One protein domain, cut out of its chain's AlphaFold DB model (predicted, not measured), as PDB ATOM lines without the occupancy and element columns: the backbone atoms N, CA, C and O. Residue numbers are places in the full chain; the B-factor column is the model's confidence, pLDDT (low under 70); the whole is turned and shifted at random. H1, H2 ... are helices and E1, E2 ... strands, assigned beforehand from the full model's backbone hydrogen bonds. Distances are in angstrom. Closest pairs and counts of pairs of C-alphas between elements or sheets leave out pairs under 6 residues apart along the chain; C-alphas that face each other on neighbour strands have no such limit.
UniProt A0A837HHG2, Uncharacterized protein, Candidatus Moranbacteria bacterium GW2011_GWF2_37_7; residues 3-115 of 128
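Overview. This is residues 3 to 115 of the 128 residues of an uncharacterized protein of Candidatus Moranbacteria bacterium GW2011_GWF2_37_7 (UniProt A0A837HHG2). A strongly twisted sheet of five short strands forms the middle of an elongated body, with the long helix H1 over one face and the hairpin E6 and E7 over the other. H2 lies far out at one end of the long axis, and the loop of residues 45 to 50 sticks out at the other. The printed part has 113 residues, with two named helices and seven named strands in the order E1 E2 H1 E3 E4 E5 H2 E6 E7. The larger sheet runs E1 E2 E3 E5 E4 and is mixed; E6 and E7 are antiparallel. The class is mixed, helices and strands; the whole is only just compact, close to loose, with a radius of gyration of the C-alphas of 15.7 A and spans of 51 by 28 by 17 A.

Arrangement. In the larger sheet E3, residues 56 to 59, is parallel to E2, residues 8 to 13, with N 58 and O 11 2.8 A apart, and to E5, residues 71 to 74, with N 72 and O 57 at 2.8 A. E4, residues 65 to 68, is an edge strand and forms a hairpin with E5, with N 71 and O 68 at 2.7 A. The other edge strand, E1, residues 3 to 5, forms a hairpin with E2, with N 10 and O 3 at 2.8 A. The pairing of E2 is staggered: residues 8 to 10 pair with E1 and residues 10 to 13 with E3. H1, residues 26 to 44, is on one face of this sheet, an arrangement of two layers, at a height over the sheet of 9.6 A. It runs slantwise to the strands, at 56 degrees to E3 on the local plane; the closest C-alphas of H1 and E3 are those of Arg 33 and Leu 57, 6.8 A apart. E2, H1 and E3 form a strand-helix-strand unit, two parallel neighbour strands with a helix between, and its crossover is right-handed. E6, residues 95 to 102, and E7, residues 106 to 114, form a hairpin, with N 98 and O 111 at 2.9 A. Their sheet and the larger one form a sandwich, two sheets face to face, with best planes 38 degrees apart; the closest C-alphas of E5 and E6 are those of Asn 74 and Met 97, 4.9 A apart. H2, residues 82 to 88, is apart from H1. In H1 every O i to N i+4 pair is within hydrogen-bond range; in H2 1 of 3 is, and 1 of 4 O i to N i+3 pairs.

Along the chain. E1 begins at C-alpha 3 (-46.543, 31.671, -11.013). E2 is 16.1 A long and H1 26.8 A, from C-alpha 26 (-32.558, 14.736, -15.253). E6 is 23.3 A long. E7, 23.5 A, bends by 54 degrees at residue 109 and ends at C-alpha 114 (-31.019, 30.325, -30.340).

Size, cuts and confidence. The C-alphas of Asn 49 and Lys 86, the two farthest apart, are 51.4 A apart. The links E2 to H1 and H1 to E3 are long, and the printed part has no cut. Residues 44 to 52 and 83 to 91 have pLDDT under 70.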
ATOM      1  N   VAL A   3     -45.857  30.692 -10.159       93.25
ATOM      2  CA  VAL A   3     -46.543  31.671 -11.013       93.25
ATOM      3  C   VAL A   3     -47.717  30.992 -11.704       93.25
ATOM      4  O   VAL A   3     -47.593  29.860 -12.163       93.25
ATOM      5  N   GLU A   4     -48.853  31.674 -11.798       92.50
ATOM      6  CA  GLU A   4     -50.034  31.161 -12.491       92.50
ATOM      7  C   GLU A   4     -50.228  31.859 -13.841       92.50
ATOM      8  O   GLU A   4     -50.160  33.088 -13.947       92.50
ATOM      9  N   LYS A   5     -50.466  31.076 -14.896       92.00
ATOM     10  CA  LYS A   5     -50.745  31.585 -16.238       92.00
ATOM     11  C   LYS A   5     -51.748  30.697 -16.961       92.00
ATOM     12  O   LYS A   5     -51.466  29.529 -17.210       92.00
ATOM     13  N   LYS A   6     -52.875  31.289 -17.384       89.06
ATOM     14  CA  LYS A   6     -53.965  30.594 -18.095       89.06
ATOM     15  C   LYS A   6     -54.369  29.299 -17.368       89.06
ATOM     16  O   LYS A   6     -54.279  28.236 -17.963       89.06
ATOM     17  N   GLU A   7     -54.737  29.395 -16.091       90.12
ATOM     18  CA  GLU A   7     -55.160  28.259 -15.242       90.12
ATOM     19  C   GLU A   7     -54.081  27.208 -14.917       90.12
ATOM     20  O   GLU A   7     -54.358  26.235 -14.219       90.12
ATOM     21  N   HIS A   8     -52.842  27.395 -15.383       93.19
ATOM     22  CA  HIS A   8     -51.731  26.493 -15.093       93.19
ATOM     23  C   HIS A   8     -50.706  27.134 -14.171       93.19
ATOM     24  O   HIS A   8     -50.365  28.311 -14.313       93.19
ATOM     25  N   LYS A   9     -50.188  26.337 -13.239       93.50
ATOM     26  CA  LYS A   9     -49.213  26.771 -12.237       93.50
ATOM     27  C   LYS A   9     -47.816  26.279 -12.596       93.50
ATOM     28  O   LYS A   9     -47.598  25.093 -12.841       93.50
ATOM     29  N   PHE A  10     -46.866  27.199 -12.575       95.44
ATOM     30  CA  PHE A  10     -45.472  26.989 -12.938       95.44
ATOM     31  C   PHE A  10     -44.612  27.219 -11.701       95.44
ATOM     32  O   PHE A  10     -44.567  28.327 -11.163       95.44
ATOM     33  N   LEU A  11     -43.946  26.170 -11.226       95.81
ATOM     34  CA  LEU A  11     -42.919  26.303 -10.205       95.81
ATOM     35  C   LEU A  11     -41.620  26.718 -10.888       95.81
ATOM     36  O   LEU A  11     -41.042  25.950 -11.648       95.81
ATOM     37  N   LEU A  12     -41.153  27.921 -10.584       95.69
ATOM     38  CA  LEU A  12     -39.864  28.434 -11.022       95.69
ATOM     39  C   LEU A  12     -38.814  28.127  -9.954       95.69
ATOM     40  O   LEU A  12     -38.963  28.551  -8.796       95.69
ATOM     41  N   ALA A  13     -37.760  27.422 -10.353       95.25
ATOM     42  CA  ALA A  13     -36.601  27.103  -9.530       95.25
ATOM     43  C   ALA A  13     -35.310  27.465 -10.274       95.25
ATOM     44  O   ALA A  13     -35.225  27.341 -11.495       95.25
ATOM     45  N   HIS A  14     -34.281  27.902  -9.549       94.25
ATOM     46  CA  HIS A  14     -32.986  28.156 -10.175       94.25
ATOM     47  C   HIS A  14     -32.348  26.827 -10.613       94.25
ATOM     48  O   HIS A  14     -31.988  26.698 -11.779       94.25
ATOM     49  N   GLY A  15     -32.290  25.822  -9.729       91.69
ATOM     50  CA  GLY A  15     -31.796  24.462 -10.019       91.69
ATOM     51  C   GLY A  15     -30.562  24.042  -9.214       91.69
ATOM     52  O   GLY A  15     -30.093  22.918  -9.332       91.69
ATOM     53  N   ASP A  16     -30.051  24.929  -8.365       92.75
ATOM     54  CA  ASP A  16     -29.004  24.669  -7.370       92.75
ATOM     55  C   ASP A  16     -29.473  23.739  -6.235       92.75
ATOM     56  O   ASP A  16     -28.665  23.036  -5.626       92.75
ATOM     57  N   ASP A  17     -30.788  23.663  -6.019       90.19
ATOM     58  CA  ASP A  17     -31.425  22.799  -5.020       90.19
ATOM     59  C   ASP A  17     -31.250  21.292  -5.285       90.19
ATOM     60  O   ASP A  17     -31.493  20.469  -4.397       90.19
ATOM     61  N   PHE A  18     -30.863  20.890  -6.501       93.69
ATOM     62  CA  PHE A  18     -30.699  19.481  -6.836       93.69
ATOM     63  C   PHE A  18     -29.412  19.184  -7.598       93.69
ATOM     64  O   PHE A  18     -28.932  19.922  -8.454       93.69
ATOM     65  N   LYS A  19     -28.832  18.025  -7.279       89.81
ATOM     66  CA  LYS A  19     -27.550  17.611  -7.844       89.81
ATOM     67  C   LYS A  19     -27.738  16.921  -9.186       89.81
ATOM     68  O   LYS A  19     -28.616  16.077  -9.356       89.81
ATOM     69  N   SER A  20     -26.834  17.226 -10.110       89.25
ATOM     70  CA  SER A  20     -26.613  16.402 -11.298       89.25
ATOM     71  C   SER A  20     -25.811  15.149 -10.941       89.25
ATOM     72  O   SER A  20     -24.961  15.186 -10.048       89.25
ATOM     73  N   TRP A  21     -26.031  14.054 -11.666       88.12
ATOM     74  CA  TRP A  21     -25.217  12.840 -11.572       88.12
ATOM     75  C   TRP A  21     -24.412  12.673 -12.854       88.12
ATOM     76  O   TRP A  21     -24.995  12.673 -13.932       88.12
ATOM     77  N   LEU A  22     -23.080  12.591 -12.753       86.38
ATOM     78  CA  LEU A  22     -22.189  12.604 -13.926       86.38
ATOM     79  C   LEU A  22     -22.524  13.746 -14.907       86.38
ATOM     80  O   LEU A  22     -22.485  13.568 -16.119       86.38
ATOM     81  N   ARG A  23     -22.875  14.923 -14.364       78.62
ATOM     82  CA  ARG A  23     -23.300  16.128 -15.112       78.62
ATOM     83  C   ARG A  23     -24.640  16.013 -15.846       78.62
ATOM     84  O   ARG A  23     -25.022  16.940 -16.544       78.62
ATOM     85  N   ILE A  24     -25.393  14.939 -15.627       89.19
ATOM     86  CA  ILE A  24     -26.738  14.752 -16.170       89.19
ATOM     87  C   ILE A  24     -27.763  15.138 -15.083       89.19
ATOM     88  O   ILE A  24     -27.826  14.479 -14.038       89.19
ATOM     89  N   PRO A  25     -28.561  16.205 -15.279       92.31
ATOM     90  CA  PRO A  25     -29.436  16.751 -14.236       92.31
ATOM     91  C   PRO A  25     -30.806  16.065 -14.132       92.31
ATOM     92  O   PRO A  25     -31.538  16.308 -13.175       92.31
ATOM     93  N   PHE A  26     -31.173  15.200 -15.083       94.50
ATOM     94  CA  PHE A  26     -32.558  14.736 -15.253       94.50
ATOM     95  C   PHE A  26     -33.120  13.983 -14.041       94.50
ATOM     96  O   PHE A  26     -34.235  14.259 -13.602       94.50
ATOM     97  N   TYR A  27     -32.337  13.081 -13.443       94.62
ATOM     98  CA  TYR A  27     -32.770  12.347 -12.249       94.62
ATOM     99  C   TYR A  27     -32.934  13.255 -11.025       94.62
ATOM    100  O   TYR A  27     -33.876  13.079 -10.250       94.62
ATOM    101  N   GLY A  28     -32.037  14.232 -10.857       95.81
ATOM    102  CA  GLY A  28     -32.123  15.224  -9.787       95.81
ATOM    103  C   GLY A  28     -33.370  16.091  -9.932       95.81
ATOM    104  O   GLY A  28     -34.110  16.250  -8.964       95.81
ATOM    105  N   ALA A  29     -33.656  16.551 -11.152       96.50
ATOM    106  CA  ALA A  29     -34.824  17.370 -11.462       96.50
ATOM    107  C   ALA A  29     -36.146  16.619 -11.232       96.50
ATOM    108  O   ALA A  29     -37.067  17.162 -10.623       96.50
ATOM    109  N   LEU A  30     -36.238  15.350 -11.660       96.50
ATOM    110  CA  LEU A  30     -37.412  14.503 -11.409       96.50
ATOM    111  C   LEU A  30     -37.674  14.328  -9.913       96.50
ATOM    112  O   LEU A  30     -38.803  14.505  -9.456       96.50
ATOM    113  N   ARG A  31     -36.624  14.006  -9.149       96.25
ATOM    114  CA  ARG A  31     -36.722  13.846  -7.696       96.25
ATOM    115  C   ARG A  31     -37.119  15.153  -7.022       96.25
ATOM    116  O   ARG A  31     -38.002  15.147  -6.177       96.25
ATOM    117  N   TYR A  32     -36.500  16.262  -7.413       96.06
ATOM    118  CA  TYR A  32     -36.828  17.582  -6.885       96.06
ATOM    119  C   TYR A  32     -38.295  17.934  -7.131       96.06
ATOM    120  O   TYR A  32     -39.002  18.284  -6.191       96.06
ATOM    121  N   ARG A  33     -38.787  17.752  -8.364       95.00
ATOM    122  CA  ARG A  33     -40.199  17.966  -8.702       95.00
ATOM    123  C   ARG A  33     -41.123  17.154  -7.795       95.00
ATOM    124  O   ARG A  33     -42.077  17.707  -7.261       95.00
ATOM    125  N   GLN A  34     -40.840  15.863  -7.621       93.38
ATOM    126  CA  GLN A  34     -41.658  14.975  -6.795       93.38
ATOM    127  C   GLN A  34     -41.657  15.406  -5.323       93.38
ATOM    128  O   GLN A  34     -42.723  15.569  -4.734       93.38
ATOM    129  N   ASN A  35     -40.477  15.681  -4.765       93.62
ATOM    130  CA  ASN A  35     -40.334  16.150  -3.389       93.62
ATOM    131  C   ASN A  35     -41.064  17.480  -3.163       93.62
ATOM    132  O   ASN A  35     -41.657  17.676  -2.111       93.62
ATOM    133  N   MET A  36     -41.044  18.392  -4.141       92.50
ATOM    134  CA  MET A  36     -41.762  19.664  -4.047       92.50
ATOM    135  C   MET A  36     -43.279  19.471  -4.076       92.50
ATOM    136  O   MET A  36     -43.979  20.119  -3.305       92.50
ATOM    137  N   ILE A  37     -43.795  18.567  -4.912       89.88
ATOM    138  CA  ILE A  37     -45.223  18.216  -4.918       89.88
ATOM    139  C   ILE A  37     -45.635  17.649  -3.554       89.88
ATOM    140  O   ILE A  37     -46.646  18.063  -2.991       89.88
ATOM    141  N   GLU A  38     -44.848  16.726  -3.002       89.25
ATOM    142  CA  GLU A  38     -45.102  16.131  -1.686       89.25
ATOM    143  C   GLU A  38     -45.027  17.173  -0.568       89.25
ATOM    144  O   GLU A  38     -45.945  17.270   0.242       89.25
ATOM    145  N   LEU A  39     -43.991  18.014  -0.566       87.12
ATOM    146  CA  LEU A  39     -43.811  19.077   0.420       87.12
ATOM    147  C   LEU A  39     -44.975  20.069   0.407       87.12
ATOM    148  O   LEU A  39     -45.463  20.450   1.471       87.12
ATOM    149  N   LEU A  40     -45.415  20.498  -0.778       84.88
ATOM    150  CA  LEU A  40     -46.528  21.435  -0.904       84.88
ATOM    151  C   LEU A  40     -47.844  20.790  -0.461       84.88
ATOM    152  O   LEU A  40     -48.619  21.426   0.251       84.88
ATOM    153  N   ARG A  41     -48.063  19.512  -0.785       81.44
ATOM    154  CA  ARG A  41     -49.214  18.761  -0.275       81.44
ATOM    155  C   ARG A  41     -49.179  18.687   1.246       81.44
ATOM    156  O   ARG A  41     -50.115  19.149   1.878       81.44
ATOM    157  N   GLU A  42     -48.104  18.209   1.857       78.56
ATOM    158  CA  GLU A  42     -48.022  18.073   3.319       78.56
ATOM    159  C   GLU A  42     -48.118  19.418   4.057       78.56
ATOM    160  O   GLU A  42     -48.818  19.535   5.065       78.56
ATOM    161  N   SER A  43     -47.462  20.461   3.540       72.31
ATOM    162  CA  SER A  43     -47.420  21.776   4.194       72.31
ATOM    163  C   SER A  43     -48.745  22.534   4.077       72.31
ATOM    164  O   SER A  43     -49.143  23.216   5.021       72.31
ATOM    165  N   PHE A  44     -49.444  22.412   2.942       65.00
ATOM    166  CA  PHE A  44     -50.648  23.196   2.652       65.00
ATOM    167  C   PHE A  44     -51.957  22.395   2.736       65.00
ATOM    168  O   PHE A  44     -53.019  23.006   2.790       65.00
ATOM    169  N   ASN A  45     -51.929  21.063   2.892       50.75
ATOM    170  CA  ASN A  45     -53.128  20.255   3.183       50.75
ATOM    171  C   ASN A  45     -53.810  20.633   4.515       50.75
ATOM    172  O   ASN A  45     -54.966  20.270   4.730       50.75
ATOM    173  N   LYS A  46     -53.142  21.379   5.408       50.19
ATOM    174  CA  LYS A  46     -53.748  21.927   6.637       50.19
ATOM    175  C   LYS A  46     -54.430  23.284   6.448       50.19
ATOM    176  O   LYS A  46     -55.156  23.717   7.338       50.19
ATOM    177  N   VAL A  47     -54.233  23.951   5.312       46.00
ATOM    178  CA  VAL A  47     -54.792  25.276   5.036       46.00
ATOM    179  C   VAL A  47     -55.640  25.195   3.768       46.00
ATOM    180  O   VAL A  47     -55.164  25.483   2.684       46.00
ATOM    181  N   ILE A  48     -56.916  24.833   3.961       40.56
ATOM    182  CA  ILE A  48     -58.083  25.291   3.178       40.56
ATOM    183  C   ILE A  48     -58.106  24.903   1.691       40.56
ATOM    184  O   ILE A  48     -57.300  25.416   0.941       40.56
ATOM    185  N   ASN A  49     -59.118  24.134   1.250       47.66
ATOM    186  CA  ASN A  49     -59.861  24.221  -0.038       47.66
ATOM    187  C   ASN A  49     -59.171  24.750  -1.332       47.66
ATOM    188  O   ASN A  49     -59.842  25.192  -2.261       47.66
ATOM    189  N   GLY A  50     -57.853  24.674  -1.454       50.19
ATOM    190  CA  GLY A  50     -57.065  25.438  -2.409       50.19
ATOM    191  C   GLY A  50     -55.733  24.741  -2.596       50.19
ATOM    192  O   GLY A  50     -54.755  25.031  -1.920       50.19
ATOM    193  N   LYS A  51     -55.726  23.767  -3.508       56.06
ATOM    194  CA  LYS A  51     -54.566  22.952  -3.879       56.06
ATOM    195  C   LYS A  51     -53.368  23.853  -4.209       56.06
ATOM    196  O   LYS A  51     -53.291  24.423  -5.305       56.06
ATOM    197  N   VAL A  52     -52.435  23.976  -3.269       61.22
ATOM    198  CA  VAL A  52     -51.092  24.484  -3.547       61.22
ATOM    199  C   VAL A  52     -50.333  23.321  -4.179       61.22
ATOM    200  O   VAL A  52     -49.706  22.519  -3.503       61.22
ATOM    201  N   ASP A  53     -50.496  23.169  -5.486       80.12
ATOM    202  CA  ASP A  53     -49.734  22.249  -6.331       80.12
ATOM    203  C   ASP A  53     -49.289  23.032  -7.577       80.12
ATOM    204  O   ASP A  53     -49.729  24.170  -7.788       80.12
ATOM    205  N   PHE A  54     -48.413  22.455  -8.392       91.81
ATOM    206  CA  PHE A  54     -47.980  23.043  -9.656       91.81
ATOM    207  C   PHE A  54     -47.994  22.007 -10.784       91.81
ATOM    208  O   PHE A  54     -47.745  20.818 -10.581       91.81
ATOM    209  N   ASP A  55     -48.259  22.463 -12.004       93.62
ATOM    210  CA  ASP A  55     -48.355  21.598 -13.178       93.62
ATOM    211  C   ASP A  55     -46.978  21.363 -13.808       93.62
ATOM    212  O   ASP A  55     -46.618  20.225 -14.143       93.62
ATOM    213  N   PHE A  56     -46.203  22.443 -13.940       96.44
ATOM    214  CA  PHE A  56     -44.919  22.474 -14.637       96.44
ATOM    215  C   PHE A  56     -43.806  22.995 -13.730       96.44
ATOM    216  O   PHE A  56     -44.009  23.929 -12.957       96.44
ATOM    217  N   LEU A  57     -42.625  22.392 -13.834       97.19
ATOM    218  CA  LEU A  57     -41.401  22.877 -13.200       97.19
ATOM    219  C   LEU A  57     -40.526  23.530 -14.269       97.19
ATOM    220  O   LEU A  57     -40.183  22.890 -15.258       97.19
ATOM    221  N   GLU A  58     -40.116  24.769 -14.045       97.06
ATOM    222  CA  GLU A  58     -39.141  25.470 -14.873       97.06
ATOM    223  C   GLU A  58     -37.834  25.621 -14.103       97.06
ATOM    224  O   GLU A  58     -37.829  26.065 -12.952       97.06
ATOM    225  N   VAL A  59     -36.727  25.233 -14.738       96.00
ATOM    226  CA  VAL A  59     -35.403  25.222 -14.118       96.00
ATOM    227  C   VAL A  59     -34.359  25.893 -15.002       96.00
ATOM    228  O   VAL A  59     -34.311  25.682 -16.216       96.00
ATOM    229  N   GLY A  60     -33.490  26.682 -14.375       91.94
ATOM    230  CA  GLY A  60     -32.251  27.185 -14.963       91.94
ATOM    231  C   GLY A  60     -31.035  26.328 -14.586       91.94
ATOM    232  O   GLY A  60     -31.079  25.100 -14.649       91.94
ATOM    233  N   HIS A  61     -29.946  27.005 -14.205       91.56
ATOM    234  CA  HIS A  61     -28.697  26.488 -13.613       91.56
ATOM    235  C   HIS A  61     -27.836  25.519 -14.427       91.56
ATOM    236  O   HIS A  61     -26.617  25.657 -14.448       91.56
ATOM    237  N   HIS A  62     -28.431  24.533 -15.084       89.81
ATOM    238  CA  HIS A  62     -27.686  23.432 -15.692       89.81
ATOM    239  C   HIS A  62     -27.179  23.745 -17.098       89.81
ATOM    240  O   HIS A  62     -26.465  22.927 -17.662       89.81
ATOM    241  N   HIS A  63     -27.532  24.914 -17.646       89.12
ATOM    242  CA  HIS A  63     -27.053  25.423 -18.936       89.12
ATOM    243  C   HIS A  63     -27.361  24.494 -20.126       89.12
ATOM    244  O   HIS A  63     -26.745  24.612 -21.181       89.12
ATOM    245  N   GLU A  64     -28.354  23.616 -19.979       87.75
ATOM    246  CA  GLU A  64     -28.747  22.628 -20.983       87.75
ATOM    247  C   GLU A  64     -30.260  22.711 -21.235       87.75
ATOM    248  O   GLU A  64     -31.042  22.586 -20.284       87.75
ATOM    249  N   PRO A  65     -30.703  22.951 -22.484       93.50
ATOM    250  CA  PRO A  65     -32.119  23.059 -22.799       93.50
ATOM    251  C   PRO A  65     -32.756  21.673 -22.955       93.50
ATOM    252  O   PRO A  65     -32.395  20.906 -23.858       93.50
ATOM    253  N   ALA A  66     -33.751  21.372 -22.121       94.69
ATOM    254  CA  ALA A  66     -34.430  20.077 -22.089       94.69
ATOM    255  C   ALA A  66     -35.920  20.205 -21.746       94.69
ATOM    256  O   ALA A  66     -36.342  21.137 -21.067       94.69
ATOM    257  N   GLU A  67     -36.705  19.232 -22.197       96.19
ATOM    258  CA  GLU A  67     -38.123  19.078 -21.871       96.19
ATOM    259  C   GLU A  67     -38.387  17.605 -21.557       96.19
ATOM    260  O   GLU A  67     -38.097  16.733 -22.376       96.19
ATOM    261  N   PHE A  68     -38.918  17.317 -20.372       96.44
ATOM    262  CA  PHE A  68     -39.312  15.961 -19.977       96.44
ATOM    263  C   PHE A  68     -40.240  16.012 -18.768       96.44
ATOM    264  O   PHE A  68     -40.052  16.834 -17.883       96.44
ATOM    265  N   SER A  69     -41.234  15.125 -18.680       95.81
ATOM    266  CA  SER A  69     -42.071  14.952 -17.475       95.81
ATOM    267  C   SER A  69     -42.620  16.252 -16.856       95.81
ATOM    268  O   SER A  69     -42.657  16.392 -15.632       95.81
ATOM    269  N   ARG A  70     -43.058  17.204 -17.698       95.69
ATOM    270  CA  ARG A  70     -43.521  18.551 -17.291       95.69
ATOM    271  C   ARG A  70     -42.444  19.393 -16.593       95.69
ATOM    272  O   ARG A  70     -42.755  20.260 -15.782       95.69
ATOM    273  N   ILE A  71     -41.185  19.119 -16.900       97.38
ATOM    274  CA  ILE A  71     -40.008  19.879 -16.504       97.38
ATOM    275  C   ILE A  71     -39.456  20.539 -17.759       97.38
ATOM    276  O   ILE A  71     -39.275  19.880 -18.785       97.38
ATOM    277  N   ILE A  72     -39.180  21.832 -17.660       97.75
ATOM    278  CA  ILE A  72     -38.573  22.635 -18.712       97.75
ATOM    279  C   ILE A  72     -37.264  23.161 -18.157       97.75
ATOM    280  O   ILE A  72     -37.241  23.894 -17.172       97.75
ATOM    281  N   MET A  73     -36.166  22.780 -18.790       95.88
ATOM    282  CA  MET A  73     -34.854  23.332 -18.505       95.88
ATOM    283  C   MET A  73     -34.571  24.396 -19.553       95.88
ATOM    284  O   MET A  73     -34.516  24.086 -20.741       95.88
ATOM    285  N   ASN A  74     -34.451  25.650 -19.122       94.69
ATOM    286  CA  ASN A  74     -34.493  26.805 -20.018       94.69
ATOM    287  C   ASN A  74     -33.279  26.882 -20.970       94.69
ATOM    288  O   ASN A  74     -33.373  27.422 -22.065       94.69
ATOM    289  N   GLY A  75     -32.143  26.297 -20.589       92.25
ATOM    290  CA  GLY A  75     -30.905  26.351 -21.363       92.25
ATOM    291  C   GLY A  75     -29.911  27.363 -20.806       92.25
ATOM    292  O   GLY A  75     -29.784  27.511 -19.590       92.25
ATOM    293  N   ASN A  76     -29.164  28.016 -21.693       89.50
ATOM    294  CA  ASN A  76     -28.024  28.864 -21.355       89.50
ATOM    295  C   ASN A  76     -28.128  30.204 -22.082       89.50
ATOM    296  O   ASN A  76     -28.154  30.225 -23.303       89.50
ATOM    297  N   TRP A  77     -28.141  31.318 -21.352       89.62
ATOM    298  CA  TRP A  77     -28.229  32.643 -21.969       89.62
ATOM    299  C   TRP A  77     -26.927  33.091 -22.644       89.62
ATOM    300  O   TRP A  77     -26.963  33.756 -23.670       89.62
ATOM    301  N   VAL A  78     -25.776  32.749 -22.060       86.06
ATOM    302  CA  VAL A  78     -24.462  33.297 -22.450       86.06
ATOM    303  C   VAL A  78     -23.721  32.376 -23.419       86.06
ATOM    304  O   VAL A  78     -22.834  32.815 -24.139       86.06
ATOM    305  N   GLY A  79     -24.077  31.093 -23.455       83.12
ATOM    306  CA  GLY A  79     -23.357  30.094 -24.242       83.12
ATOM    307  C   GLY A  79     -22.067  29.624 -23.563       83.12
ATOM    308  O   GLY A  79     -21.922  29.697 -22.337       83.12
ATOM    309  N   ALA A  80     -21.152  29.057 -24.347       79.12
ATOM    310  CA  ALA A  80     -19.857  28.604 -23.854       79.12
ATOM    311  C   ALA A  80     -18.922  29.796 -23.580       79.12
ATOM    312  O   ALA A  80     -18.821  30.712 -24.386       79.12
ATOM    313  N   SER A  81     -18.194  29.757 -22.465       75.75
ATOM    314  CA  SER A  81     -17.177  30.759 -22.111       75.75
ATOM    315  C   SER A  81     -15.832  30.101 -21.798       75.75
ATOM    316  O   SER A  81     -15.731  28.877 -21.701       75.75
ATOM    317  N   GLU A  82     -14.786  30.895 -21.568       72.31
ATOM    318  CA  GLU A  82     -13.473  30.386 -21.138       72.31
ATOM    319  C   GLU A  82     -13.561  29.549 -19.843       72.31
ATOM    320  O   GLU A  82     -12.852  28.553 -19.672       72.31
ATOM    321  N   PHE A  83     -14.501  29.885 -18.953       69.44
ATOM    322  CA  PHE A  83     -14.784  29.112 -17.740       69.44
ATOM    323  C   PHE A  83     -15.472  27.771 -18.036       69.44
ATOM    324  O   PHE A  83     -15.337  26.817 -17.260       69.44
ATOM    325  N   SER A  84     -16.164  27.669 -19.175       67.94
ATOM    326  CA  SER A  84     -16.791  26.431 -19.632       67.94
ATOM    327  C   SER A  84     -15.751  25.375 -20.015       67.94
ATOM    328  O   SER A  84     -15.933  24.199 -19.701       67.94
ATOM    329  N   GLY A  85     -14.633  25.785 -20.627       63.34
ATOM    330  CA  GLY A  85     -13.607  24.874 -21.147       63.34
ATOM    331  C   GLY A  85     -12.819  24.113 -20.073       63.34
ATOM    332  O   GLY A  85     -12.555  22.924 -20.235       63.34
ATOM    333  N   LYS A  86     -12.480  24.755 -18.945       63.31
ATOM    334  CA  LYS A  86     -11.618  24.135 -17.916       63.31
ATOM    335  C   LYS A  86     -12.353  23.192 -16.961       63.31
ATOM    336  O   LYS A  86     -11.836  22.125 -16.646       63.31
ATOM    337  N   ARG A  87     -13.533  23.579 -16.457       58.47
ATOM    338  CA  ARG A  87     -14.217  22.846 -15.369       58.47
ATOM    339  C   ARG A  87     -15.533  22.204 -15.800       58.47
ATOM    340  O   ARG A  87     -15.808  21.072 -15.400       58.47
ATOM    341  N   LEU A  88     -16.330  22.908 -16.602       63.81
ATOM    342  CA  LEU A  88     -17.672  22.466 -16.994       63.81
ATOM    343  C   LEU A  88     -17.660  21.475 -18.159       63.81
ATOM    344  O   LEU A  88     -18.550  20.631 -18.191       63.81
ATOM    345  N   GLN A  89     -16.684  21.561 -19.079       63.81
ATOM    346  CA  GLN A  89     -16.616  20.799 -20.346       63.81
ATOM    347  C   GLN A  89     -18.002  20.631 -20.999       63.81
ATOM    348  O   GLN A  89     -18.338  19.585 -21.542       63.81
ATOM    349  N   ALA A  90     -18.824  21.665 -20.854       61.69
ATOM    350  CA  ALA A  90     -20.210  21.739 -21.260       61.69
ATOM    351  C   ALA A  90     -20.374  23.140 -21.832       61.69
ATOM    352  O   ALA A  90     -20.060  24.142 -21.180       61.69
ATOM    353  N   GLY A  91     -20.751  23.186 -23.098       64.75
ATOM    354  CA  GLY A  91     -20.819  24.396 -23.887       64.75
ATOM    355  C   GLY A  91     -21.841  24.175 -24.982       64.75
ATOM    356  O   GLY A  91     -21.579  23.447 -25.933       64.75
ATOM    357  N   GLY A  92     -23.012  24.774 -24.804       74.56
ATOM    358  CA  GLY A  92     -24.040  24.869 -25.829       74.56
ATOM    359  C   GLY A  92     -24.084  26.277 -26.411       74.56
ATOM    360  O   GLY A  92     -23.584  27.226 -25.800       74.56
ATOM    361  N   MET A  93     -24.717  26.416 -27.574       84.62
ATOM    362  CA  MET A  93     -25.096  27.732 -28.086       84.62
ATOM    363  C   MET A  93     -25.999  28.456 -27.077       84.62
ATOM    364  O   MET A  93     -26.819  27.791 -26.426       84.62
ATOM    365  N   PRO A  94     -25.918  29.796 -26.979       91.06
ATOM    366  CA  PRO A  94     -26.929  30.594 -26.302       91.06
ATOM    367  C   PRO A  94     -28.338  30.165 -26.729       91.06
ATOM    368  O   PRO A  94     -28.697  30.252 -27.902       91.06
ATOM    369  N   THR A  95     -29.118  29.625 -25.796       93.56
ATOM    370  CA  THR A  95     -30.425  29.014 -26.048       93.56
ATOM    371  C   THR A  95     -31.393  29.324 -24.915       93.56
ATOM    372  O   THR A  95     -31.021  29.258 -23.741       93.56
ATOM    373  N   GLN A  96     -32.648  29.594 -25.266       95.50
ATOM    374  CA  GLN A  96     -33.789  29.691 -24.351       95.50
ATOM    375  C   GLN A  96     -34.932  28.784 -24.805       95.50
ATOM    376  O   GLN A  96     -35.061  28.489 -25.996       95.50
ATOM    377  N   MET A  97     -35.781  28.363 -23.871       97.00
ATOM    378  CA  MET A  97     -36.999  27.616 -24.178       97.00
ATOM    379  C   MET A  97     -38.189  28.572 -24.248       97.00
ATOM    380  O   MET A  97     -38.471  29.302 -23.304       97.00
ATOM    381  N   VAL A  98     -38.917  28.543 -25.363       96.94
ATOM    382  CA  VAL A  98     -40.180  29.268 -25.543       96.94
ATOM    383  C   VAL A  98     -41.289  28.257 -25.769       96.94
ATOM    384  O   VAL A  98     -41.130  27.311 -26.540       96.94
ATOM    385  N   PHE A  99     -42.424  28.453 -25.112       97.00
ATOM    386  CA  PHE A  99     -43.544  27.526 -25.193       97.00
ATOM    387  C   PHE A  99     -44.894  28.239 -25.204       97.00
ATOM    388  O   PHE A  99     -45.051  29.350 -24.695       97.00
ATOM    389  N   GLY A 100     -45.883  27.573 -25.794       96.00
ATOM    390  CA  GLY A 100     -47.270  28.017 -25.804       96.00
ATOM    391  C   GLY A 100     -48.089  27.297 -24.742       96.00
ATOM    392  O   GLY A 100     -48.095  26.070 -24.703       96.00
ATOM    393  N   SER A 101     -48.817  28.060 -23.920       95.12
ATOM    394  CA  SER A 101     -49.762  27.527 -22.929       95.12
ATOM    395  C   SER A 101     -51.220  27.715 -23.376       95.12
ATOM    396  O   SER A 101     -51.633  28.814 -23.785       95.12
ATOM    397  N   HIS A 102     -51.994  26.634 -23.293       95.94
ATOM    398  CA  HIS A 102     -53.432  26.550 -23.535       95.94
ATOM    399  C   HIS A 102     -54.186  26.401 -22.201       95.94
ATOM    400  O   HIS A 102     -53.771  25.561 -21.410       95.94
ATOM    401  N   PRO A 103     -55.318  27.100 -21.967       95.31
ATOM    402  CA  PRO A 103     -56.003  27.103 -20.663       95.31
ATOM    403  C   PRO A 103     -56.467  25.741 -20.131       95.31
ATOM    404  O   PRO A 103     -56.716  25.590 -18.944       95.31
ATOM    405  N   VAL A 104     -56.654  24.765 -21.022       94.62
ATOM    406  CA  VAL A 104     -57.141  23.417 -20.668       94.62
ATOM    407  C   VAL A 104     -56.046  22.358 -20.779       94.62
ATOM    408  O   VAL A 104     -56.052  21.370 -20.050       94.62
ATOM    409  N   TYR A 105     -55.114  22.531 -21.717       93.62
ATOM    410  CA  TYR A 105     -54.158  21.477 -22.080       93.62
ATOM    411  C   TYR A 105     -52.764  21.727 -21.499       93.62
ATOM    412  O   TYR A 105     -51.897  20.862 -21.593       93.62
ATOM    413  N   GLY A 106     -52.531  22.889 -20.888       94.81
ATOM    414  CA  GLY A 106     -51.209  23.319 -20.470       94.81
ATOM    415  C   GLY A 106     -50.332  23.621 -21.668       94.81
ATOM    416  O   GLY A 106     -50.772  24.201 -22.661       94.81
ATOM    417  N   ILE A 107     -49.066  23.243 -21.566       96.00
ATOM    418  CA  ILE A 107     -48.107  23.439 -22.642       96.00
ATOM    419  C   ILE A 107     -48.431  22.510 -23.812       96.00
ATOM    420  O   ILE A 107     -48.470  21.293 -23.646       96.00
ATOM    421  N   THR A 108     -48.642  23.084 -24.996       95.75
ATOM    422  CA  THR A 108     -48.979  22.330 -26.219       95.75
ATOM    423  C   THR A 108     -47.832  22.254 -27.218       95.75
ATOM    424  O   THR A 108     -47.842  21.407 -28.110       95.75
ATOM    425  N   TRP A 109     -46.834  23.123 -27.080       96.25
ATOM    426  CA  TRP A 109     -45.602  23.077 -27.854       96.25
ATOM    427  C   TRP A 109     -44.484  23.802 -27.116       96.25
ATOM    428  O   TRP A 109     -44.728  24.796 -26.430       96.25
ATOM    429  N   ILE A 110     -43.254  23.340 -27.333       97.31
ATOM    430  CA  ILE A 110     -42.025  23.981 -26.866       97.31
ATOM    431  C   ILE A 110     -41.035  24.072 -28.026       97.31
ATOM    432  O   ILE A 110     -40.959  23.176 -28.873       97.31
ATOM    433  N   ARG A 111     -40.297  25.175 -28.106       97.12
ATOM    434  CA  ARG A 111     -39.249  25.418 -29.096       97.12
ATOM    435  C   ARG A 111     -38.022  26.020 -28.426       97.12
ATOM    436  O   ARG A 111     -38.132  26.851 -27.531       97.12
ATOM    437  N   LYS A 112     -36.853  25.606 -28.912       95.75
ATOM    438  CA  LYS A 112     -35.579  26.254 -28.604       95.75
ATOM    439  C   LYS A 112     -35.468  27.522 -29.444       95.75
ATOM    440  O   LYS A 112     -35.702  27.473 -30.651       95.75
ATOM    441  N   VAL A 113     -35.099  28.626 -28.811       95.44
ATOM    442  CA  VAL A 113     -34.690  29.862 -29.476       95.44
ATOM    443  C   VAL A 113     -33.194  30.010 -29.268       95.44
ATOM    444  O   VAL A 113     -32.742  30.110 -28.129       95.44
ATOM    445  N   PHE A 114     -32.439  29.997 -30.362       93.56
ATOM    446  CA  PHE A 114     -31.019  30.325 -30.340       93.56
ATOM    447  C   PHE A 114     -30.867  31.844 -30.276       93.56
ATOM    448  O   PHE A 114     -31.537  32.560 -31.018       93.56
ATOM    449  N   LEU A 115     -30.031  32.324 -29.359       92.44
ATOM    450  CA  LEU A 115     -29.867  33.755 -29.080       92.44
ATOM    451  C   LEU A 115     -28.691  34.388 -29.833       92.44
ATOM    452  O   LEU A 115     -28.419  35.569 -29.654       92.44
TER     453      LEU A 115